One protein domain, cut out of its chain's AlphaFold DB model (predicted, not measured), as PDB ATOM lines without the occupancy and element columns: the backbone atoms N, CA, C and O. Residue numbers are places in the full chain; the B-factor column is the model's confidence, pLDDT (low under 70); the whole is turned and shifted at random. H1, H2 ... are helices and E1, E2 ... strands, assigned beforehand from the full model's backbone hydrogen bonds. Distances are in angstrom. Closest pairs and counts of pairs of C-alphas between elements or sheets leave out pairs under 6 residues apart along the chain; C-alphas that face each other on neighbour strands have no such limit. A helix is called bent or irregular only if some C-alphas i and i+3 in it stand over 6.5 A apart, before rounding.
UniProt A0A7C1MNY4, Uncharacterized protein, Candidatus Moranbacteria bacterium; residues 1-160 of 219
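What this domain is: This is residues 1 to 160 of the 219 residues of an uncharacterized protein of Candidatus Moranbacteria bacterium (UniProt A0A7C1MNY4). A strongly twisted sheet of seven strands forms the core, with H1 packed along one face over E3 and E6, and H2 on the opposite face at one end of the longest axis. Toward the other end E6 runs on into E7, which makes a small hairpin with E8, while H3 only grazes the sheet. The 160 printed residues hold three named helices and ten named strands, in the order E1 E2 H1 E3 H2 E4 E5 E6 E7 E8 H3 E9 E10; the class is mixed, helices and strands. The sheet runs E1 E3 E6 E5 E4 E10 E9, with E1 parallel to E3 and the other neighbours antiparallel. The whole is compact and rounded, with a radius of gyration of the C-alphas of 15.8 A and spans of 45 by 42 by 29 A.

How they stand to each other: Edge strand E1, residues 2 to 4, is parallel to E3, residues 34 to 40, with N 3 and O 35 within hydrogen-bond range at 2.9 A. E3 is antiparallel to E6, residues 86 to 92 (N 36 and O 90, 3.0 A). E4, residues 57 to 62, E5, residues 77 to 81, and E6 form a meander, each strand the antiparallel neighbour of the one before; N 78 and O 89 are 2.9 A apart, N 60 and O 79 2.9 A. E10, residues 141 to 145, is antiparallel to E4 (N 61 and O 142, 2.8 A) and forms a hairpin with edge strand E9, residues 134 to 138 (N 135 and O 143, 2.9 A). H1, residues 17 to 29, and H2, residues 44 to 56, are on opposite faces of this sheet, giving three layers. H1 has a height over the sheet of 9.8 A and runs along the strands, at 7 degrees to E3 on the local plane; the closest C-alphas of H1 and E3 are Val 23 and Phe 35, 7.2 A. The closest C-alphas of H2 and E5 are Ala 54 and Pro 81, 4.9 A. H3, residues 115 to 121, grazes the sheet with residues 118 to 121. E7, residues 94 to 96, and E8, residues 109 to 112, form a hairpin (N 95 and O 111, 2.8 A). E2, residues 14 to 16, pairs with no named strand, but its residues 15 to 16 pair antiparallel with residues 159 to 160. Every O i to N i+4 pair is within hydrogen-bond range in H3; H1 and H2 each have 7 of 9.

Where its parts are: E1 begins at C-alpha 2, (18.140, 39.780, -36.235), and E10 ends at C-alpha 145, (40.421, 32.936, -22.724). From first to last C-alpha, H1 measures 18.5 A, H2 19.6 A, E3 19.6 A and E6 18.8 A. H2 is irregular: C-alphas 45 and 48 are 7.8 A apart.

The domain as a whole: The two C-alphas farthest apart, Ser 44 and Lys 98, are 47.4 A apart. The printed part has no cut; the links E4 to E5, E7 to E8 and H3 to E9 are long. Mean pLDDT of the printed part is 81.2, with residues 1 to 12, 64 to 73 and 103 to 109 under 70.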
ATOM      1  N   MET A   1      14.951  36.494 -35.145       57.00
ATOM      2  CA  MET A   1      14.908  37.737 -35.954       57.00
ATOM      3  C   MET A   1      16.118  38.562 -35.562       57.00
ATOM      4  O   MET A   1      16.294  38.816 -34.377       57.00
ATOM      5  N   ILE A   2      16.951  38.966 -36.515       53.66
ATOM      6  CA  ILE A   2      18.140  39.780 -36.235       53.66
ATOM      7  C   ILE A   2      17.862  41.233 -36.571       53.66
ATOM      8  O   ILE A   2      17.214  41.540 -37.569       53.66
ATOM      9  N   VAL A   3      18.346  42.113 -35.705       60.72
ATOM     10  CA  VAL A   3      18.134  43.552 -35.789       60.72
ATOM     11  C   VAL A   3      19.477  44.271 -35.782       60.72
ATOM     12  O   VAL A   3      20.371  43.952 -35.001       60.72
ATOM     13  N   TYR A   4      19.624  45.269 -36.648       59.91
ATOM     14  CA  TYR A   4      20.836  46.076 -36.707       59.91
ATOM     15  C   TYR A   4      20.793  47.207 -35.682       59.91
ATOM     16  O   TYR A   4      19.811  47.948 -35.567       59.91
ATOM     17  N   GLY A   5      21.877  47.329 -34.923       57.03
ATOM     18  CA  GLY A   5      22.119  48.417 -33.989       57.03
ATOM     19  C   GLY A   5      22.376  49.746 -34.700       57.03
ATOM     20  O   GLY A   5      22.738  49.801 -35.874       57.03
ATOM     21  N   LEU A   6      22.205  50.842 -33.957       57.22
ATOM     22  CA  LEU A   6      22.308  52.212 -34.473       57.22
ATOM     23  C   LEU A   6      23.679  52.532 -35.099       57.22
ATOM     24  O   LEU A   6      23.735  53.337 -36.025       57.22
ATOM     25  N   THR A   7      24.776  51.904 -34.649       55.81
ATOM     26  CA  THR A   7      26.129  52.209 -35.166       55.81
ATOM     27  C   THR A   7      26.489  51.453 -36.448       55.81
ATOM     28  O   THR A   7      27.536  51.704 -37.053       55.81
ATOM     29  N   MET A   8      25.631  50.525 -36.874       62.25
ATOM     30  CA  MET A   8      25.794  49.760 -38.110       62.25
ATOM     31  C   MET A   8      25.088  50.373 -39.316       62.25
ATOM     32  O   MET A   8      25.270  49.907 -40.438       62.25
ATOM     33  N   GLN A   9      24.319  51.436 -39.112       54.03
ATOM     34  CA  GLN A   9      23.594  52.084 -40.191       54.03
ATOM     35  C   GLN A   9      24.551  52.783 -41.167       54.03
ATOM     36  O   GLN A   9      25.446  53.522 -40.759       54.03
ATOM     37  N   GLY A  10      24.390  52.509 -42.465       52.41
ATOM     38  CA  GLY A  10      25.291  52.997 -43.515       52.41
ATOM     39  C   GLY A  10      26.602  52.210 -43.669       52.41
ATOM     40  O   GLY A  10      27.438  52.601 -44.485       52.41
ATOM     41  N   LYS A  11      26.800  51.114 -42.919       62.62
ATOM     42  CA  LYS A  11      27.849  50.117 -43.205       62.62
ATOM     43  C   LYS A  11      27.348  49.102 -44.240       62.62
ATOM     44  O   LYS A  11      26.146  49.028 -44.486       62.62
ATOM     45  N   SER A  12      28.259  48.336 -44.854       64.25
ATOM     46  CA  SER A  12      27.846  47.186 -45.668       64.25
ATOM     47  C   SER A  12      26.980  46.256 -44.814       64.25
ATOM     48  O   SER A  12      27.231  46.106 -43.617       64.25
ATOM     49  N   GLU A  13      25.935  45.673 -45.409       73.44
ATOM     50  CA  GLU A  13      24.989  44.739 -44.769       73.44
ATOM     51  C   GLU A  13      25.638  43.373 -44.534       73.44
ATOM     52  O   GLU A  13      25.137  42.310 -44.890       73.44
ATOM     53  N   GLU A  14      26.827  43.413 -43.963       83.50
ATOM     54  CA  GLU A  14      27.688  42.277 -43.772       83.50
ATOM     55  C   GLU A  14      28.108  42.250 -42.316       83.50
ATOM     56  O   GLU A  14      28.374  43.276 -41.682       83.50
ATOM     57  N   ILE A  15      28.185  41.042 -41.783       87.56
ATOM     58  CA  ILE A  15      28.675  40.804 -40.432       87.56
ATOM     59  C   ILE A  15      29.820  39.789 -40.496       87.56
ATOM     60  O   ILE A  15      29.901  39.011 -41.454       87.56
ATOM     61  N   PRO A  16      30.716  39.764 -39.495       92.12
ATOM     62  CA  PRO A  16      31.779  38.776 -39.440       92.12
ATOM     63  C   PRO A  16      31.180  37.376 -39.471       92.12
ATOM     64  O   PRO A  16      30.221  37.093 -38.748       92.12
ATOM     65  N   LYS A  17      31.774  36.472 -40.248       91.88
ATOM     66  CA  LYS A  17      31.304  35.084 -40.338       91.88
ATOM     67  C   LYS A  17      31.145  34.406 -38.980       91.88
ATOM     68  O   LYS A  17      30.193  33.658 -38.780       91.88
ATOM     69  N   GLU A  18      32.063  34.662 -38.052       91.69
ATOM     70  CA  GLU A  18      32.004  34.111 -36.696       91.69
ATOM     71  C   GLU A  18      30.757  34.593 -35.943       91.69
ATOM     72  O   GLU A  18      30.042  33.783 -35.355       91.69
ATOM     73  N   VAL A  19      30.460  35.894 -36.026       91.94
ATOM     74  CA  VAL A  19      29.252  36.490 -35.443       91.94
ATOM     75  C   VAL A  19      28.016  35.871 -36.088       91.94
ATOM     76  O   VAL A  19      27.124  35.415 -35.383       91.94
ATOM     77  N   ALA A  20      27.977  35.789 -37.417       89.94
ATOM     78  CA  ALA A  20      26.837  35.224 -38.127       89.94
ATOM     79  C   ALA A  20      26.579  33.762 -37.769       89.94
ATOM     80  O   ALA A  20      25.449  33.397 -37.469       89.94
ATOM     81  N   THR A  21      27.633  32.940 -37.759       90.81
ATOM     82  CA  THR A  21      27.549  31.517 -37.407       90.81
ATOM     83  C   THR A  21      26.968  31.368 -36.007       90.81
ATOM     84  O   THR A  21      25.977  30.672 -35.809       90.81
ATOM     85  N   TRP A  22      27.521  32.121 -35.051       92.88
ATOM     86  CA  TRP A  22      27.038  32.126 -33.678       92.88
ATOM     87  C   TRP A  22      25.554  32.494 -33.596       92.88
ATOM     88  O   TRP A  22      24.785  31.831 -32.900       92.88
ATOM     89  N   VAL A  23      25.133  33.538 -34.306       90.25
ATOM     90  CA  VAL A  23      23.750  34.006 -34.254       90.25
ATOM     91  C   VAL A  23      22.796  33.022 -34.944       90.25
ATOM     92  O   VAL A  23      21.773  32.680 -34.351       90.25
ATOM     93  N   PHE A  24      23.113  32.521 -36.139       88.00
ATOM     94  CA  PHE A  24      22.238  31.612 -36.890       88.00
ATOM     95  C   PHE A  24      21.976  30.297 -36.155       88.00
ATOM     96  O   PHE A  24      20.825  29.853 -36.091       88.00
ATOM     97  N   ASP A  25      22.999  29.727 -35.513       89.38
ATOM     98  CA  ASP A  25      22.845  28.529 -34.678       89.38
ATOM     99  C   ASP A  25      21.806  28.750 -33.563       89.38
ATOM    100  O   ASP A  25      21.041  27.853 -33.196       89.38
ATOM    101  N   ARG A  26      21.734  29.976 -33.036       89.69
ATOM    102  CA  ARG A  26      20.818  30.342 -31.949       89.69
ATOM    103  C   ARG A  26      19.454  30.752 -32.426       89.69
ATOM    104  O   ARG A  26      18.493  30.435 -31.740       89.69
ATOM    105  N   GLU A  27      19.339  31.419 -33.563       85.44
ATOM    106  CA  GLU A  27      18.030  31.700 -34.149       85.44
ATOM    107  C   GLU A  27      17.270  30.410 -34.435       85.44
ATOM    108  O   GLU A  27      16.081  30.325 -34.128       85.44
ATOM    109  N   SER A  28      17.962  29.377 -34.930       83.94
ATOM    110  CA  SER A  28      17.345  28.069 -35.144       83.94
ATOM    111  C   SER A  28      16.843  27.437 -33.842       83.94
ATOM    112  O   SER A  28      15.824  26.746 -33.858       83.94
ATOM    113  N   LYS A  29      17.546  27.639 -32.719       86.75
ATOM    114  CA  LYS A  29      17.173  27.077 -31.409       86.75
ATOM    115  C   LYS A  29      16.161  27.950 -30.650       86.75
ATOM    116  O   LYS A  29      15.353  27.429 -29.886       86.75
ATOM    117  N   TYR A  30      16.191  29.262 -30.864       85.94
ATOM    118  CA  TYR A  30      15.416  30.273 -30.145       85.94
ATOM    119  C   TYR A  30      14.775  31.276 -31.121       85.94
ATOM    120  O   TYR A  30      15.142  32.454 -31.137       85.94
ATOM    121  N   PRO A  31      13.781  30.852 -31.921       80.81
ATOM    122  CA  PRO A  31      13.213  31.678 -32.992       80.81
ATOM    123  C   PRO A  31      12.524  32.964 -32.499       80.81
ATOM    124  O   PRO A  31      12.444  33.943 -33.239       80.81
ATOM    125  N   ASN A  32      12.069  32.976 -31.240       81.19
ATOM    126  CA  ASN A  32      11.394  34.112 -30.602       81.19
ATOM    127  C   ASN A  32      12.354  35.061 -29.862       81.19
ATOM    128  O   ASN A  32      11.904  35.977 -29.178       81.19
ATOM    129  N   ILE A  33      13.665  34.822 -29.945       79.88
ATOM    130  CA  ILE A  33      14.681  35.749 -29.446       79.88
ATOM    131  C   ILE A  33      15.118  36.655 -30.592       79.88
ATOM    132  O   ILE A  33      15.397  36.206 -31.707       79.88
ATOM    133  N   GLU A  34      15.181  37.948 -30.297       81.38
ATOM    134  CA  GLU A  34      15.775  38.940 -31.176       81.38
ATOM    135  C   GLU A  34      17.263  39.104 -30.822       81.38
ATOM    136  O   GLU A  34      17.632  39.285 -29.656       81.38
ATOM    137  N   PHE A  35      18.131  39.032 -31.832       83.12
ATOM    138  CA  PHE A  35      19.564  39.283 -31.677       83.12
ATOM    139  C   PHE A  35      19.903  40.621 -32.319       83.12
ATOM    140  O   PHE A  35      19.794  40.774 -33.534       83.12
ATOM    141  N   VAL A  36      20.307  41.596 -31.504       82.75
ATOM    142  CA  VAL A  36      20.684  42.924 -32.005       82.75
ATOM    143  C   VAL A  36      22.197  42.993 -32.170       82.75
ATOM    144  O   VAL A  36      22.912  42.815 -31.183       82.75
ATOM    145  N   ILE A  37      22.677  43.263 -33.382       83.56
ATOM    146  CA  ILE A  37      24.110  43.308 -33.704       83.56
ATOM    147  C   ILE A  37      24.574  44.760 -33.840       83.56
ATOM    148  O   ILE A  37      23.971  45.541 -34.571       83.56
ATOM    149  N   ASP A  38      25.651  45.119 -33.147       81.88
ATOM    150  CA  ASP A  38      26.274  46.445 -33.187       81.88
ATOM    151  C   ASP A  38      27.790  46.312 -33.402       81.88
ATOM    152  O   ASP A  38      28.388  45.314 -32.997       81.88
ATOM    153  N   CYS A  39      28.432  47.306 -34.017       84.44
ATOM    154  CA  CYS A  39      29.874  47.283 -34.278       84.44
ATOM    155  C   CYS A  39      30.509  48.619 -33.900       84.44
ATOM    156  O   CYS A  39      30.270  49.635 -34.560       84.44
ATOM    157  N   GLN A  40      31.377  48.599 -32.889       81.06
ATOM    158  CA  GLN A  40      32.027  49.801 -32.375       81.06
ATOM    159  C   GLN A  40      33.536  49.744 -32.568       81.06
ATOM    160  O   GLN A  40      34.188  48.727 -32.320       81.06
ATOM    161  N   ASN A  41      34.091  50.888 -32.955       81.06
ATOM    162  CA  ASN A  41      35.528  51.109 -32.960       81.06
ATOM    163  C   ASN A  41      35.941  51.646 -31.582       81.06
ATOM    164  O   ASN A  41      35.194  52.437 -30.997       81.06
ATOM    165  N   PRO A  42      37.115  51.265 -31.055       76.31
ATOM    166  CA  PRO A  42      37.575  51.785 -29.780       76.31
ATOM    167  C   PRO A  42      37.783  53.295 -29.861       76.31
ATOM    168  O   PRO A  42      38.412  53.801 -30.794       76.31
ATOM    169  N   HIS A  43      37.328  54.010 -28.833       75.38
ATOM    170  CA  HIS A  43      37.726  55.398 -28.646       75.38
ATOM    171  C   HIS A  43      39.249  55.473 -28.437       75.38
ATOM    172  O   HIS A  43      39.860  54.571 -27.854       75.38
ATOM    173  N   SER A  44      39.880  56.561 -28.887       77.56
ATOM    174  CA  SER A  44      41.341  56.732 -28.844       77.56
ATOM    175  C   SER A  44      41.924  56.545 -27.436       77.56
ATOM    176  O   SER A  44      42.983  55.940 -27.279       77.56
ATOM    177  N   SER A  45      41.199  56.985 -26.405       77.69
ATOM    178  CA  SER A  45      41.579  56.824 -24.994       77.69
ATOM    179  C   SER A  45      41.509  55.382 -24.472       77.69
ATOM    180  O   SER A  45      42.145  55.078 -23.467       77.69
ATOM    181  N   GLN A  46      40.773  54.489 -25.138       78.56
ATOM    182  CA  GLN A  46      40.534  53.103 -24.708       78.56
ATOM    183  C   GLN A  46      41.263  52.071 -25.577       78.56
ATOM    184  O   GLN A  46      41.224  50.875 -25.292       78.56
ATOM    185  N   ILE A  47      41.969  52.510 -26.624       85.56
ATOM    186  CA  ILE A  47      42.544  51.623 -27.644       85.56
ATOM    187  C   ILE A  47      43.510  50.568 -27.078       85.56
ATOM    188  O   ILE A  47      43.549  49.438 -27.561       85.56
ATOM    189  N   ASN A  48      44.273  50.903 -26.032       90.19
ATOM    190  CA  ASN A  48      45.226  49.975 -25.420       90.19
ATOM    191  C   ASN A  48      44.526  48.892 -24.593       90.19
ATOM    192  O   ASN A  48      44.873  47.717 -24.705       90.19
ATOM    193  N   GLU A  49      43.530  49.281 -23.795       88.00
ATOM    194  CA  GLU A  49      42.706  48.350 -23.019       88.00
ATOM    195  C   GLU A  49      41.947  47.408 -23.954       88.00
ATOM    196  O   GLU A  49      41.989  46.188 -23.803       88.00
ATOM    197  N   PHE A  50      41.362  47.973 -25.003       87.31
ATOM    198  CA  PHE A  50      40.669  47.245 -26.049       87.31
ATOM    199  C   PHE A  50      41.554  46.193 -26.731       87.31
ATOM    200  O   PHE A  50      41.195  45.016 -26.787       87.31
ATOM    201  N   LYS A  51      42.751  46.585 -27.191       93.00
ATOM    202  CA  LYS A  51      43.713  45.655 -27.806       93.00
ATOM    203  C   LYS A  51      44.194  44.594 -26.823       93.00
ATOM    204  O   LYS A  51      44.421  43.457 -27.227       93.00
ATOM    205  N   SER A  52      44.360  44.949 -25.550       93.12
ATOM    206  CA  SER A  52      44.700  43.990 -24.494       93.12
ATOM    207  C   SER A  52      43.610  42.925 -24.348       93.12
ATOM    208  O   SER A  52      43.907  41.731 -24.399       93.12
ATOM    209  N   MET A  53      42.342  43.343 -24.275       92.69
ATOM    210  CA  MET A  53      41.208  42.421 -24.202       92.69
ATOM    211  C   MET A  53      41.108  41.530 -25.441       92.69
ATOM    212  O   MET A  53      40.999  40.318 -25.294       92.69
ATOM    213  N   ALA A  54      41.215  42.092 -26.647       93.94
ATOM    214  CA  ALA A  54      41.144  41.320 -27.890       93.94
ATOM    215  C   ALA A  54      42.257  40.264 -28.006       93.94
ATOM    216  O   ALA A  54      42.026  39.161 -28.503       93.94
ATOM    217  N   ARG A  55      43.461  40.574 -27.503       94.88
ATOM    218  CA  ARG A  55      44.586  39.626 -27.458       94.88
ATOM    219  C   ARG A  55      44.376  38.487 -26.475       94.88
ATOM    220  O   ARG A  55      44.852  37.390 -26.737       94.88
ATOM    221  N   LYS A  56      43.726  38.751 -25.344       95.44
ATOM    222  CA  LYS A  56      43.572  37.770 -24.266       95.44
ATOM    223  C   LYS A  56      42.314  36.918 -24.416       95.44
ATOM    224  O   LYS A  56      42.337  35.743 -24.062       95.44
ATOM    225  N   TYR A  57      41.243  37.491 -24.953       95.88
ATOM    226  CA  TYR A  57      39.928  36.864 -24.980       95.88
ATOM    227  C   TYR A  57      39.427  36.667 -26.411       95.88
ATOM    228  O   TYR A  57      39.606  37.522 -27.282       95.88
ATOM    229  N   SER A  58      38.803  35.519 -26.659       93.88
ATOM    230  CA  SER A  58      38.107  35.219 -27.918       93.88
ATOM    231  C   SER A  58      36.668  35.724 -27.903       93.88
ATOM    232  O   SER A  58      36.125  36.072 -28.945       93.88
ATOM    233  N   ARG A  59      36.061  35.803 -26.717       94.94
ATOM    234  CA  ARG A  59      34.679  36.236 -26.518       94.94
ATOM    235  C   ARG A  59      34.535  36.886 -25.152       94.94
ATOM    236  O   ARG A  59      35.164  36.437 -24.196       94.94
ATOM    237  N   LEU A  60      33.708  37.921 -25.053       94.62
ATOM    238  CA  LEU A  60      33.354  38.545 -23.777       94.62
ATOM    239  C   LEU A  60      31.851  38.440 -23.539       94.62
ATOM    240  O   LEU A  60      31.052  38.566 -24.466       94.62
ATOM    241  N   HIS A  61      31.464  38.281 -22.283       94.06
ATOM    242  CA  HIS A  61      30.082  38.189 -21.837       94.06
ATOM    243  C   HIS A  61      29.817  39.343 -20.886       94.06
ATOM    244  O   HIS A  61      30.306  39.350 -19.756       94.06
ATOM    245  N   SER A  62      29.055  40.330 -21.354       88.62
ATOM    246  CA  SER A  62      28.685  41.500 -20.561       88.62
ATOM    247  C   SER A  62      27.323  41.306 -19.908       88.62
ATOM    248  O   SER A  62      26.323  40.983 -20.558       88.62
ATOM    249  N   PHE A  63      27.286  41.572 -18.609       82.56
ATOM    250  CA  PHE A  63      26.094  41.571 -17.765       82.56
ATOM    251  C   PHE A  63      25.459  42.963 -17.717       82.56
ATOM    252  O   PHE A  63      24.285  43.109 -17.379       82.56
ATOM    253  N   TRP A  64      26.204  43.996 -18.115       66.25
ATOM    254  CA  TRP A  64      25.730  45.370 -18.130       66.25
ATOM    255  C   TRP A  64      25.264  45.805 -19.521       66.25
ATOM    256  O   TRP A  64      25.842  45.434 -20.543       66.25
ATOM    257  N   SER A  65      24.219  46.633 -19.549       55.06
ATOM    258  CA  SER A  65      23.737  47.309 -20.750       55.06
ATOM    259  C   SER A  65      23.379  48.754 -20.410       55.06
ATOM    260  O   SER A  65      22.451  48.988 -19.640       55.06
ATOM    261  N   LYS A  66      24.046  49.725 -21.052       43.50
ATOM    262  CA  LYS A  66      23.698  51.161 -20.979       43.50
ATOM    263  C   LYS A  66      22.261  51.464 -21.438       43.50
ATOM    264  O   LYS A  66      21.706  52.484 -21.058       43.50
ATOM    265  N   PHE A  67      21.664  50.578 -22.238       39.81
ATOM    266  CA  PHE A  67      20.406  50.805 -22.964       39.81
ATOM    267  C   PHE A  67      19.238  49.932 -22.488       39.81
ATOM    268  O   PHE A  67      18.273  49.735 -23.225       39.81
ATOM    269  N   VAL A  68      19.339  49.304 -21.314       45.53
ATOM    270  CA  VAL A  68      18.274  48.433 -20.798       45.53
ATOM    271  C   VAL A  68      18.007  48.789 -19.345       45.53
ATOM    272  O   VAL A  68      18.931  48.829 -18.538       45.53
ATOM    273  N   SER A  69      16.735  49.054 -19.029       43.47
ATOM    274  CA  SER A  69      16.273  49.303 -17.662       43.47
ATOM    275  C   SER A  69      16.775  48.210 -16.708       43.47
ATOM    276  O   SER A  69      16.882  47.045 -17.095       43.47
ATOM    277  N   THR A  70      17.031  48.588 -15.461       45.22
ATOM    278  CA  THR A  70      17.599  47.847 -14.313       45.22
ATOM    279  C   THR A  70      16.931  46.513 -13.921       45.22
ATOM    280  O   THR A  70      17.148  46.012 -12.822       45.22
ATOM    281  N   ARG A  71      16.115  45.904 -14.787       53.00
ATOM    282  CA  ARG A  71      15.349  44.678 -14.521       53.00
ATOM    283  C   ARG A  71      15.915  43.415 -15.166       53.00
ATOM    284  O   ARG A  71      15.300  42.367 -15.017       53.00
ATOM    285  N   VAL A  72      17.033  43.473 -15.886       60.66
ATOM    286  CA  VAL A  72      17.565  42.297 -16.594       60.66
ATOM    287  C   VAL A  72      18.718  41.667 -15.819       60.66
ATOM    288  O   VAL A  72      19.672  42.352 -15.466       60.66
ATOM    289  N   SER A  73      18.615  40.364 -15.547       67.06
ATOM    290  CA  SER A  73      19.625  39.573 -14.838       67.06
ATOM    291  C   SER A  73      20.362  38.628 -15.794       67.06
ATOM    292  O   SER A  73      19.764  38.090 -16.720       67.06
ATOM    293  N   GLY A  74      21.656  38.397 -15.558       81.94
ATOM    294  CA  GLY A  74      22.490  37.512 -16.385       81.94
ATOM    295  C   GLY A  74      23.131  38.196 -17.598       81.94
ATOM    296  O   GLY A  74      23.173  39.422 -17.687       81.94
ATOM    297  N   VAL A  75      23.672  37.391 -18.520       87.25
ATOM    298  CA  VAL A  75      24.390  37.890 -19.704       87.25
ATOM    299  C   VAL A  75      23.429  38.594 -20.663       87.25
ATOM    300  O   VAL A  75      22.403  38.051 -21.078       87.25
ATOM    301  N   ASN A  76      23.780  39.816 -21.040       84.50
ATOM    302  CA  ASN A  76      22.966  40.665 -21.905       84.50
ATOM    303  C   ASN A  76      23.563  40.830 -23.294       84.50
ATOM    304  O   ASN A  76      22.817  40.957 -24.266       84.50
ATOM    305  N   VAL A  77      24.891  40.838 -23.372       89.12
ATOM    306  CA  VAL A  77      25.625  41.076 -24.606       89.12
ATOM    307  C   VAL A  77      26.792  40.107 -24.692       89.12
ATOM    308  O   VAL A  77      27.529  39.927 -23.723       89.12
ATOM    309  N   VAL A  78      26.959  39.514 -25.866       94.00
ATOM    310  CA  VAL A  78      28.135  38.733 -26.239       94.00
ATOM    311  C   VAL A  78      28.981  39.580 -27.176       94.00
ATOM    312  O   VAL A  78      28.459  40.140 -28.135       94.00
ATOM    313  N   VAL A  79      30.266  39.720 -26.877       93.56
ATOM    314  CA  VAL A  79      31.192  40.566 -27.634       93.56
ATOM    315  C   VAL A  79      32.236  39.699 -28.318       93.56
ATOM    316  O   VAL A  79      32.845  38.840 -27.678       93.56
ATOM    317  N   PHE A  80      32.473  39.978 -29.595       94.50
ATOM    318  CA  PHE A  80      33.527  39.402 -30.420       94.50
ATOM    319  C   PHE A  80      34.601  40.476 -30.632       94.50
ATOM    320  O   PHE A  80      34.388  41.417 -31.408       94.50
ATOM    321  N   PRO A  81      35.712  40.416 -29.878       94.38
ATOM    322  CA  PRO A  81      36.743  41.436 -29.936       94.38
ATOM    323  C   PRO A  81      37.765  41.159 -31.050       94.38
ATOM    324  O   PRO A  81      38.420  40.115 -31.070       94.38
ATOM    325  N   TYR A  82      37.964  42.149 -31.918       93.50
ATOM    326  CA  TYR A  82      39.099  42.266 -32.841       93.50
ATOM    327  C   TYR A  82      40.037  43.376 -32.349       93.50
ATOM    328  O   TYR A  82      39.705  44.101 -31.413       93.50
ATOM    329  N   LEU A  83      41.231  43.535 -32.931       92.38
ATOM    330  CA  LEU A  83      42.172  44.571 -32.463       92.38
ATOM    331  C   LEU A  83      41.744  45.997 -32.838       92.38
ATOM    332  O   LEU A  83      42.189  46.942 -32.182       92.38
ATOM    333  N   SER A  84      40.901  46.157 -33.867       88.12
ATOM    334  CA  SER A  84      40.423  47.469 -34.333       88.12
ATOM    335  C   SER A  84      38.917  47.704 -34.191       88.12
ATOM    336  O   SER A  84      38.488  48.848 -34.319       88.12
ATOM    337  N   GLU A  85      38.125  46.673 -33.892       88.38
ATOM    338  CA  GLU A  85      36.663  46.767 -33.770       88.38
ATOM    339  C   GLU A  85      36.077  45.668 -32.870       88.38
ATOM    340  O   GLU A  85      36.677  44.613 -32.665       88.38
ATOM    341  N   GLN A  86      34.944  45.959 -32.237       88.94
ATOM    342  CA  GLN A  86      34.212  45.037 -31.376       88.94
ATOM    343  C   GLN A  86      32.807  44.879 -31.918       88.94
ATOM    344  O   GLN A  86      32.112  45.864 -32.173       88.94
ATOM    345  N   TRP A  87      32.394  43.627 -32.047       90.06
ATOM    346  CA  TRP A  87      31.056  43.274 -32.482       90.06
ATOM    347  C   TRP A  87      30.251  42.803 -31.286       90.06
ATOM    348  O   TRP A  87      30.648  41.874 -30.587       90.06
ATOM    349  N   PHE A  88      29.134  43.466 -31.037       89.38
ATOM    350  CA  PHE A  88      28.264  43.234 -29.899       89.38
ATOM    351  C   PHE A  88      27.001  42.553 -30.391       89.38
ATOM    352  O   PHE A  88      26.341  43.051 -31.295       89.38
ATOM    353  N   VAL A  89      26.637  41.448 -29.758       89.44
ATOM    354  CA  VAL A  89      25.383  40.742 -29.998       89.44
ATOM    355  C   VAL A  89      24.563  40.792 -28.723       89.44
ATOM    356  O   VAL A  89      24.876  40.137 -27.728       89.44
ATOM    357  N   LYS A  90      23.512  41.602 -28.730       86.94
ATOM    358  CA  LYS A  90      22.589  41.750 -27.608       86.94
ATOM    359  C   LYS A  90      21.460  40.735 -27.723       86.94
ATOM    360  O   LYS A  90      20.846  40.597 -28.777       86.94
ATOM    361  N   ILE A  91      21.152  40.082 -26.606       84.56
ATOM    362  CA  ILE A  91      20.081  39.084 -26.501       84.56
ATOM    363  C   ILE A  91      18.808  39.773 -26.001       84.56
ATOM    364  O   ILE A  91      18.726  40.191 -24.833       84.56
ATOM    365  N   VAL A  92      17.818  39.890 -26.881       80.06
ATOM    366  CA  VAL A  92      16.572  40.629 -26.663       80.06
ATOM    367  C   VAL A  92      15.384  39.670 -26.710       80.06
ATOM    368  O   VAL A  92      15.211  38.896 -27.638       80.06
ATOM    369  N   GLY A  93      14.568  39.696 -25.663       77.00
ATOM    370  CA  GLY A  93      13.425  38.804 -25.518       77.00
ATOM    371  C   GLY A  93      12.909  38.810 -24.088       77.00
ATOM    372  O   GLY A  93      13.497  39.437 -23.193       77.00
ATOM    373  N   GLY A  94      11.824  38.086 -23.864       81.12
ATOM    374  CA  GLY A  94      11.241  37.912 -22.545       81.12
ATOM    375  C   GLY A  94      10.444  36.625 -22.426       81.12
ATOM    376  O   GLY A  94      10.489  35.753 -23.289       81.12
ATOM    377  N   ILE A  95       9.741  36.511 -21.310       78.19
ATOM    378  CA  ILE A  95       8.859  35.396 -20.998       78.19
ATOM    379  C   ILE A  95       7.423  35.912 -20.999       78.19
ATOM    380  O   ILE A  95       7.116  36.910 -20.332       78.19
ATOM    381  N   ASN A  96       6.552  35.253 -21.762       77.69
ATOM    382  CA  ASN A  96       5.137  35.601 -21.838       77.69
ATOM    383  C   ASN A  96       4.358  35.120 -20.600       77.69
ATOM    384  O   ASN A  96       4.896  34.504 -19.676       77.69
ATOM    385  N   GLN A  97       3.053  35.387 -20.567       73.44
ATOM    386  CA  GLN A  97       2.187  34.964 -19.460       73.44
ATOM    387  C   GLN A  97       2.105  33.437 -19.273       73.44
ATOM    388  O   GLN A  97       1.827  32.991 -18.159       73.44
ATOM    389  N   LYS A  98       2.368  32.655 -20.328       79.94
ATOM    390  CA  LYS A  98       2.368  31.182 -20.325       79.94
ATOM    391  C   LYS A  98       3.706  30.578 -19.885       79.94
ATOM    392  O   LYS A  98       3.792  29.366 -19.730       79.94
ATOM    393  N   GLY A  99       4.730  31.402 -19.650       76.19
ATOM    394  CA  GLY A  99       6.071  30.931 -19.299       76.19
ATOM    395  C   GLY A  99       6.952  30.594 -20.506       76.19
ATOM    396  O   GLY A  99       8.013  30.004 -20.331       76.19
ATOM    397  N   GLU A 100       6.539  30.967 -21.717       81.00
ATOM    398  CA  GLU A 100       7.250  30.680 -22.967       81.00
ATOM    399  C   GLU A 100       8.115  31.869 -23.397       81.00
ATOM    400  O   GLU A 100       7.834  33.019 -23.052       81.00
ATOM    401  N   ILE A 101       9.153  31.596 -24.190       79.75
ATOM    402  CA  ILE A 101       9.990  32.640 -24.785       79.75
ATOM    403  C   ILE A 101       9.169  33.421 -25.810       79.75
ATOM    404  O   ILE A 101       8.637  32.842 -26.762       79.75
ATOM    405  N   ALA A 102       9.128  34.735 -25.637       71.25
ATOM    406  CA  ALA A 102       8.449  35.658 -26.529       71.25
ATOM    407  C   ALA A 102       9.357  36.823 -26.926       71.25
ATOM    408  O   ALA A 102      10.207  37.280 -26.151       71.25
ATOM    409  N   ASP A 103       9.120  37.311 -28.138       69.31
ATOM    410  CA  ASP A 103       9.700  38.549 -28.634       69.31
ATOM    411  C   ASP A 103       9.093  39.741 -27.865       69.31
ATOM    412  O   ASP A 103       7.903  39.755 -27.546       69.31
ATOM    413  N   LEU A 104       9.915  40.752 -27.569       62.62
ATOM    414  CA  LEU A 104       9.488  42.005 -26.940       62.62
ATOM    415  C   LEU A 104       8.570  42.850 -27.837       62.62
ATOM    416  O   LEU A 104       7.973  43.800 -27.334       62.62
ATOM    417  N   SER A 105       8.475  42.537 -29.133       55.41
ATOM    418  CA  SER A 105       7.551  43.196 -30.068       55.41
ATOM    419  C   SER A 105       6.083  42.788 -29.881       55.41
ATOM    420  O   SER A 105       5.189  43.459 -30.393       55.41
ATOM    421  N   VAL A 106       5.824  41.711 -29.134       56.22
ATOM    422  CA  VAL A 106       4.477  41.230 -28.823       56.22
ATOM    423  C   VAL A 106       4.118  41.703 -27.412       56.22
ATOM    424  O   VAL A 106       4.864  41.442 -26.468       56.22
ATOM    425  N   ASP A 107       2.964  42.361 -27.244       55.88
ATOM    426  CA  ASP A 107       2.432  42.910 -25.973       55.88
ATOM    427  C   ASP A 107       2.205  41.864 -24.844       55.88
ATOM    428  O   ASP A 107       1.570  42.129 -23.824       55.88
ATOM    429  N   GLU A 108       2.736  40.651 -24.992       61.31
ATOM    430  CA  GLU A 108       2.541  39.511 -24.101       61.31
ATOM    431  C   GLU A 108       3.694  39.276 -23.115       61.31
ATOM    432  O   GLU A 108       3.583  38.403 -22.246       61.31
ATOM    433  N   VAL A 109       4.797  40.030 -23.202       66.12
ATOM    434  CA  VAL A 109       5.958  39.825 -22.322       66.12
ATOM    435  C   VAL A 109       5.667  40.290 -20.897       66.12
ATOM    436  O   VAL A 109       5.521  41.476 -20.602       66.12
ATOM    437  N   ARG A 110       5.649  39.326 -19.974       71.69
ATOM    438  CA  ARG A 110       5.389  39.532 -18.547       71.69
ATOM    439  C   ARG A 110       6.672  39.775 -17.753       71.69
ATOM    440  O   ARG A 110       6.655  40.518 -16.771       71.69
ATOM    441  N   SER A 111       7.770  39.130 -18.138       71.94
ATOM    442  CA  SER A 111       9.043  39.211 -17.417       71.94
ATOM    443  C   SER A 111      10.250  39.116 -18.352       71.94
ATOM    444  O   SER A 111      10.139  38.560 -19.444       71.94
ATOM    445  N   PRO A 112      11.422  39.633 -17.947       77.69
ATOM    446  CA  PRO A 112      12.665  39.431 -18.689       77.69
ATOM    447  C   PRO A 112      13.061  37.947 -18.730       77.69
ATOM    448  O   PRO A 112      12.618  37.152 -17.897       77.69
ATOM    449  N   LEU A 113      13.933  37.586 -19.677       81.56
ATOM    450  CA  LEU A 113      14.543  36.252 -19.714       81.56
ATOM    451  C   LEU A 113      15.312  35.973 -18.408       81.56
ATOM    452  O   LEU A 113      16.076  36.842 -17.974       81.56
ATOM    453  N   PRO A 114      15.168  34.775 -17.811       84.19
ATOM    454  CA  PRO A 114      15.951  34.366 -16.650       84.19
ATOM    455  C   PRO A 114      17.458  34.336 -16.934       84.19
ATOM    456  O   PRO A 114      17.884  34.000 -18.041       84.19
ATOM    457  N   ALA A 115      18.271  34.592 -15.906       84.75
ATOM    458  CA  ALA A 115      19.731  34.596 -16.020       84.75
ATOM    459  C   ALA A 115      20.307  33.269 -16.550       84.75
ATOM    460  O   ALA A 115      21.224  33.289 -17.365       84.75
ATOM    461  N   ALA A 116      19.745  32.128 -16.132       85.56
ATOM    462  CA  ALA A 116      20.174  30.808 -16.597       85.56
ATOM    463  C   ALA A 116      19.911  30.605 -18.098       85.56
ATOM    464  O   ALA A 116      20.794  30.156 -18.817       85.56
ATOM    465  N   LEU A 117      18.735  31.019 -18.586       87.62
ATOM    466  CA  LEU A 117      18.402  30.955 -20.011       87.62
ATOM    467  C   LEU A 117      19.290  31.901 -20.831       87.62
ATOM    468  O   LEU A 117      19.746  31.551 -21.912       87.62
ATOM    469  N   ARG A 118      19.591  33.093 -20.305       88.75
ATOM    470  CA  ARG A 118      20.538  34.021 -20.939       88.75
ATOM    471  C   ARG A 118      21.943  33.443 -21.032       88.75
ATOM    472  O   ARG A 118      22.576  33.590 -22.069       88.75
ATOM    473  N   ALA A 119      22.417  32.787 -19.976       89.06
ATOM    474  CA  ALA A 119      23.698  32.095 -19.986       89.06
ATOM    475  C   ALA A 119      23.700  30.945 -21.006       89.06
ATOM    476  O   ALA A 119      24.626  30.861 -21.806       89.06
ATOM    477  N   GLU A 120      22.622  30.155 -21.079       90.88
ATOM    478  CA  GLU A 120      22.461  29.102 -22.090       90.88
ATOM    479  C   GLU A 120      22.517  29.661 -23.520       90.88
ATOM    480  O   GLU A 120      23.292  29.177 -24.342       90.88
ATOM    481  N   ILE A 121      21.741  30.710 -23.823       90.94
ATOM    482  CA  ILE A 121      21.772  31.381 -25.134       90.94
ATOM    483  C   ILE A 121      23.179  31.929 -25.416       90.94
ATOM    484  O   ILE A 121      23.675  31.833 -26.536       90.94
ATOM    485  N   ALA A 122      23.847  32.478 -24.401       91.50
ATOM    486  CA  ALA A 122      25.178  33.055 -24.529       91.50
ATOM    487  C   ALA A 122      26.322  32.019 -24.574       91.50
ATOM    488  O   ALA A 122      27.484  32.423 -24.683       91.50
ATOM    489  N   GLU A 123      26.024  30.713 -24.496       91.50
ATOM    490  CA  GLU A 123      27.026  29.642 -24.336       91.50
ATOM    491  C   GLU A 123      27.922  29.821 -23.098       91.50
ATOM    492  O   GLU A 123      29.068  29.379 -23.058       91.50
ATOM    493  N   LEU A 124      27.407  30.489 -22.069       89.25
ATOM    494  CA  LEU A 124      28.093  30.618 -20.796       89.25
ATOM    495  C   LEU A 124      27.643  29.471 -19.874       89.25
ATOM    496  O   LEU A 124      26.446  29.348 -19.601       89.25
ATOM    497  N   PRO A 125      28.561  28.630 -19.371       82.44
ATOM    498  CA  PRO A 125      28.199  27.511 -18.516       82.44
ATOM    499  C   PRO A 125      27.614  28.008 -17.186       82.44
ATOM    500  O   PRO A 125      28.169  28.887 -16.527       82.44
ATOM    501  N   VAL A 126      26.483  27.420 -16.785       79.25
ATOM    502  CA  VAL A 126      25.818  27.694 -15.501       79.25
ATOM    503  C   VAL A 126      26.284  26.653 -14.491       79.25
ATOM    504  O   VAL A 126      25.640  25.627 -14.284       79.25
ATOM    505  N   VAL A 127      27.450  26.899 -13.904       79.12
ATOM    506  CA  VAL A 127      28.117  25.986 -12.968       79.12
ATOM    507  C   VAL A 127      28.543  26.732 -11.699       79.12
ATOM    508  O   VAL A 127      28.758  27.943 -11.760       79.12
ATOM    509  N   PRO A 128      28.654  26.045 -10.543       74.75
ATOM    510  CA  PRO A 128      29.085  26.673  -9.290       74.75
ATOM    511  C   PRO A 128      30.482  27.301  -9.376       74.75
ATOM    512  O   PRO A 128      30.733  28.333  -8.759       74.75
ATOM    513  N   GLU A 129      31.368  26.688 -10.162       83.25
ATOM    514  CA  GLU A 129      32.737  27.137 -10.397       83.25
ATOM    515  C   GLU A 129      32.965  27.294 -11.899       83.25
ATOM    516  O   GLU A 129      32.672  26.378 -12.668       83.25
ATOM    517  N   LEU A 130      33.457  28.464 -12.318       85.31
ATOM    518  CA  LEU A 130      33.731  28.733 -13.728       85.31
ATOM    519  C   LEU A 130      34.868  27.829 -14.231       85.31
ATOM    520  O   LEU A 130      35.867  27.672 -13.524       85.31
ATOM    521  N   PRO A 131      34.756  27.275 -15.449       88.50
ATOM    522  CA  PRO A 131      35.859  26.570 -16.089       88.50
ATOM    523  C   PRO A 131      37.114  27.440 -16.193       88.50
ATOM    524  O   PRO A 131      37.021  28.666 -16.287       88.50
ATOM    525  N   SER A 132      38.287  26.806 -16.233       89.12
ATOM    526  CA  SER A 132      39.586  27.488 -16.339       89.12
ATOM    527  C   SER A 132      39.711  28.382 -17.570       89.12
ATOM    528  O   SER A 132      40.511  29.315 -17.575       89.12
ATOM    529  N   GLU A 133      38.924  28.108 -18.608       92.12
ATOM    530  CA  GLU A 133      38.899  28.864 -19.855       92.12
ATOM    531  C   GLU A 133      38.086  30.159 -19.730       92.12
ATOM    532  O   GLU A 133      38.070  30.952 -20.668       92.12
ATOM    533  N   ILE A 134      37.405  30.396 -18.604       92.88
ATOM    534  CA  ILE A 134      36.567  31.576 -18.376       92.88
ATOM    535  C   ILE A 134      37.111  32.376 -17.199       92.88
ATOM    536  O   ILE A 134      37.167  31.915 -16.063       92.88
ATOM    537  N   GLU A 135      37.446  33.633 -17.463       93.44
ATOM    538  CA  GLU A 135      37.999  34.543 -16.468       93.44
ATOM    539  C   GLU A 135      37.034  35.687 -16.161       93.44
ATOM    540  O   GLU A 135      36.433  36.287 -17.056       93.44
ATOM    541  N   LYS A 136      36.926  36.042 -14.878       91.00
ATOM    542  CA  LYS A 136      36.239  37.262 -14.455       91.00
ATOM    543  C   LYS A 136      37.158  38.466 -14.632       91.00
ATOM    544  O   LYS A 136      38.095  38.644 -13.864       91.00
ATOM    545  N   ILE A 137      36.853  39.307 -15.621       89.69
ATOM    546  CA  ILE A 137      37.599  40.544 -15.899       89.69
ATOM    547  C   ILE A 137      37.213  41.618 -14.882       89.69
ATOM    548  O   ILE A 137      38.067  42.281 -14.301       89.69
ATOM    549  N   ASN A 138      35.909  41.784 -14.660       86.56
ATOM    550  CA  ASN A 138      35.355  42.655 -13.629       86.56
ATOM    551  C   ASN A 138      33.969  42.149 -13.193       86.56
ATOM    552  O   ASN A 138      33.537  41.063 -13.574       86.56
ATOM    553  N   GLU A 139      33.265  42.913 -12.358       82.25
ATOM    554  CA  GLU A 139      31.941  42.534 -11.843       82.25
ATOM    555  C   GLU A 139      30.878  42.321 -12.928       82.25
ATOM    556  O   GLU A 139      29.933  41.571 -12.709       82.25
ATOM    557  N   ASN A 140      31.057  42.933 -14.099       86.19
ATOM    558  CA  ASN A 140      30.081  42.972 -15.181       86.19
ATOM    559  C   ASN A 140      30.549  42.278 -16.461       86.19
ATOM    560  O   ASN A 140      29.806  42.304 -17.442       86.19
ATOM    561  N   ILE A 141      31.760  41.714 -16.496       90.19
ATOM    562  CA  ILE A 141      32.333  41.111 -17.701       90.19
ATOM    563  C   ILE A 141      33.081  39.827 -17.345       90.19
ATOM    564  O   ILE A 141      34.009  39.832 -16.529       90.19
ATOM    565  N   LEU A 142      32.707  38.748 -18.025       93.50
ATOM    566  CA  LEU A 142      33.499  37.523 -18.120       93.50
ATOM    567  C   LEU A 142      34.136  37.438 -19.510       93.50
ATOM    568  O   LEU A 142      33.559  37.928 -20.479       93.50
ATOM    569  N   GLY A 143      35.310  36.828 -19.614       94.38
ATOM    570  CA  GLY A 143      35.990  36.589 -20.885       94.38
ATOM    571  C   GLY A 143      36.331  35.119 -21.065       94.38
ATOM    572  O   GLY A 143      36.859  34.498 -20.145       94.38
ATOM    573  N   ILE A 144      36.070  34.576 -22.255       95.12
ATOM    574  CA  ILE A 144      36.611  33.281 -22.676       95.12
ATOM    575  C   ILE A 144      38.052  33.510 -23.120       95.12
ATOM    576  O   ILE A 144      38.305  34.279 -24.054       95.12
ATOM    577  N   ILE A 145      38.993  32.871 -22.431       94.50
ATOM    578  CA  ILE A 145      40.421  32.936 -22.724       94.50
ATOM    579  C   ILE A 145      40.659  32.364 -24.119       94.50
ATOM    580  O   ILE A 145      40.189  31.288 -24.481       94.50
ATOM    581  N   ARG A 146      41.401  33.122 -24.915       93.75
ATOM    582  CA  ARG A 146      41.791  32.745 -26.267       93.75
ATOM    583  C   ARG A 146      42.802  31.599 -26.217       93.75
ATOM    584  O   ARG A 146      43.797  31.668 -25.496       93.75
ATOM    585  N   GLU A 147      42.564  30.564 -27.014       91.44
ATOM    586  CA  GLU A 147      43.528  29.478 -27.200       91.44
ATOM    587  C   GLU A 147      44.824  30.004 -27.831       91.44
ATOM    588  O   GLU A 147      44.795  30.925 -28.649       91.44
ATOM    589  N   LYS A 148      45.971  29.413 -27.470       84.44
ATOM    590  CA  LYS A 148      47.301  29.902 -27.885       84.44
ATOM    591  C   LYS A 148      47.469  30.009 -29.403       84.44
ATOM    592  O   LYS A 148      48.156  30.915 -29.863       84.44
ATOM    593  N   ASP A 149      46.825  29.118 -30.150       85.31
ATOM    594  CA  ASP A 149      46.939  29.046 -31.607       85.31
ATOM    595  C   ASP A 149      45.923  29.946 -32.335       85.31
ATOM    596  O   ASP A 149      46.042  30.189 -33.535       85.31
ATOM    597  N   ASN A 150      44.943  30.504 -31.615       84.88
ATOM    598  CA  ASN A 150      43.911  31.370 -32.174       84.88
ATOM    599  C   ASN A 150      44.301  32.846 -32.024       84.88
ATOM    600  O   ASN A 150      43.746  33.554 -31.186       84.88
ATOM    601  N   LEU A 151      45.269  33.322 -32.807       88.19
ATOM    602  CA  LEU A 151      45.758  34.703 -32.717       88.19
ATOM    603  C   LEU A 151      44.647  35.747 -32.962       88.19
ATOM    604  O   LEU A 151      43.768  35.542 -33.799       88.19
ATOM    605  N   PRO A 152      44.679  36.896 -32.261       91.12
ATOM    606  CA  PRO A 152      43.708  37.961 -32.468       91.12
ATOM    607  C   PRO A 152      43.875  38.577 -33.856       91.12
ATOM    608  O   PRO A 152      44.983  38.920 -34.273       91.12
ATOM    609  N   LEU A 153      42.760  38.763 -34.552       91.44
ATOM    610  CA  LEU A 153      42.747  39.390 -35.866       91.44
ATOM    611  C   LEU A 153      42.606  40.912 -35.736       91.44
ATOM    612  O   LEU A 153      41.948  41.411 -34.819       91.44
ATOM    613  N   GLU A 154      43.200  41.658 -36.672       92.25
ATOM    614  CA  GLU A 154      43.041  43.119 -36.707       92.25
ATOM    615  C   GLU A 154      41.585  43.506 -36.997       92.25
ATOM    616  O   GLU A 154      41.017  44.376 -36.332       92.25
ATOM    617  N   ARG A 155      40.990  42.803 -37.963       90.12
ATOM    618  CA  ARG A 155      39.598  42.861 -38.413       90.12
ATOM    619  C   ARG A 155      39.137  41.451 -38.803       90.12
ATOM    620  O   ARG A 155      39.992  40.583 -38.987       90.12
ATOM    621  N   PRO A 156      37.829  41.208 -38.945       88.88
ATOM    622  CA  PRO A 156      37.297  39.978 -39.514       88.88
ATOM    623  C   PRO A 156      37.958  39.629 -40.853       88.88
ATOM    624  O   PRO A 156      38.084  40.480 -41.731       88.88
ATOM    625  N   ASN A 157      38.350  38.364 -41.019       87.06
ATOM    626  CA  ASN A 157      38.915  37.872 -42.282       87.06
ATOM    627  C   ASN A 157      37.843  37.643 -43.355       87.06
ATOM    628  O   ASN A 157      38.138  37.686 -44.545       87.06
ATOM    629  N   GLU A 158      36.614  37.354 -42.928       91.06
ATOM    630  CA  GLU A 158      35.490  37.044 -43.802       91.06
ATOM    631  C   GLU A 158      34.251  37.763 -43.274       91.06
ATOM    632  O   GLU A 158      33.825  37.557 -42.131       91.06
ATOM    633  N   MET A 159      33.705  38.620 -44.127       90.12
ATOM    634  CA  MET A 159      32.426  39.290 -43.945       90.12
ATOM    635  C   MET A 159      31.417  38.540 -44.802       90.12
ATOM    636  O   MET A 159      31.712  38.239 -45.959       90.12
ATOM    637  N   ILE A 160      30.264  38.192 -44.239       85.75
ATOM    638  CA  ILE A 160      29.217  37.515 -44.999       85.75
ATOM    639  C   ILE A 160      28.012  38.434 -45.162       85.75
ATOM    640  O   ILE A 160      27.622  39.077 -44.180       85.75
TER     641      ILE A 160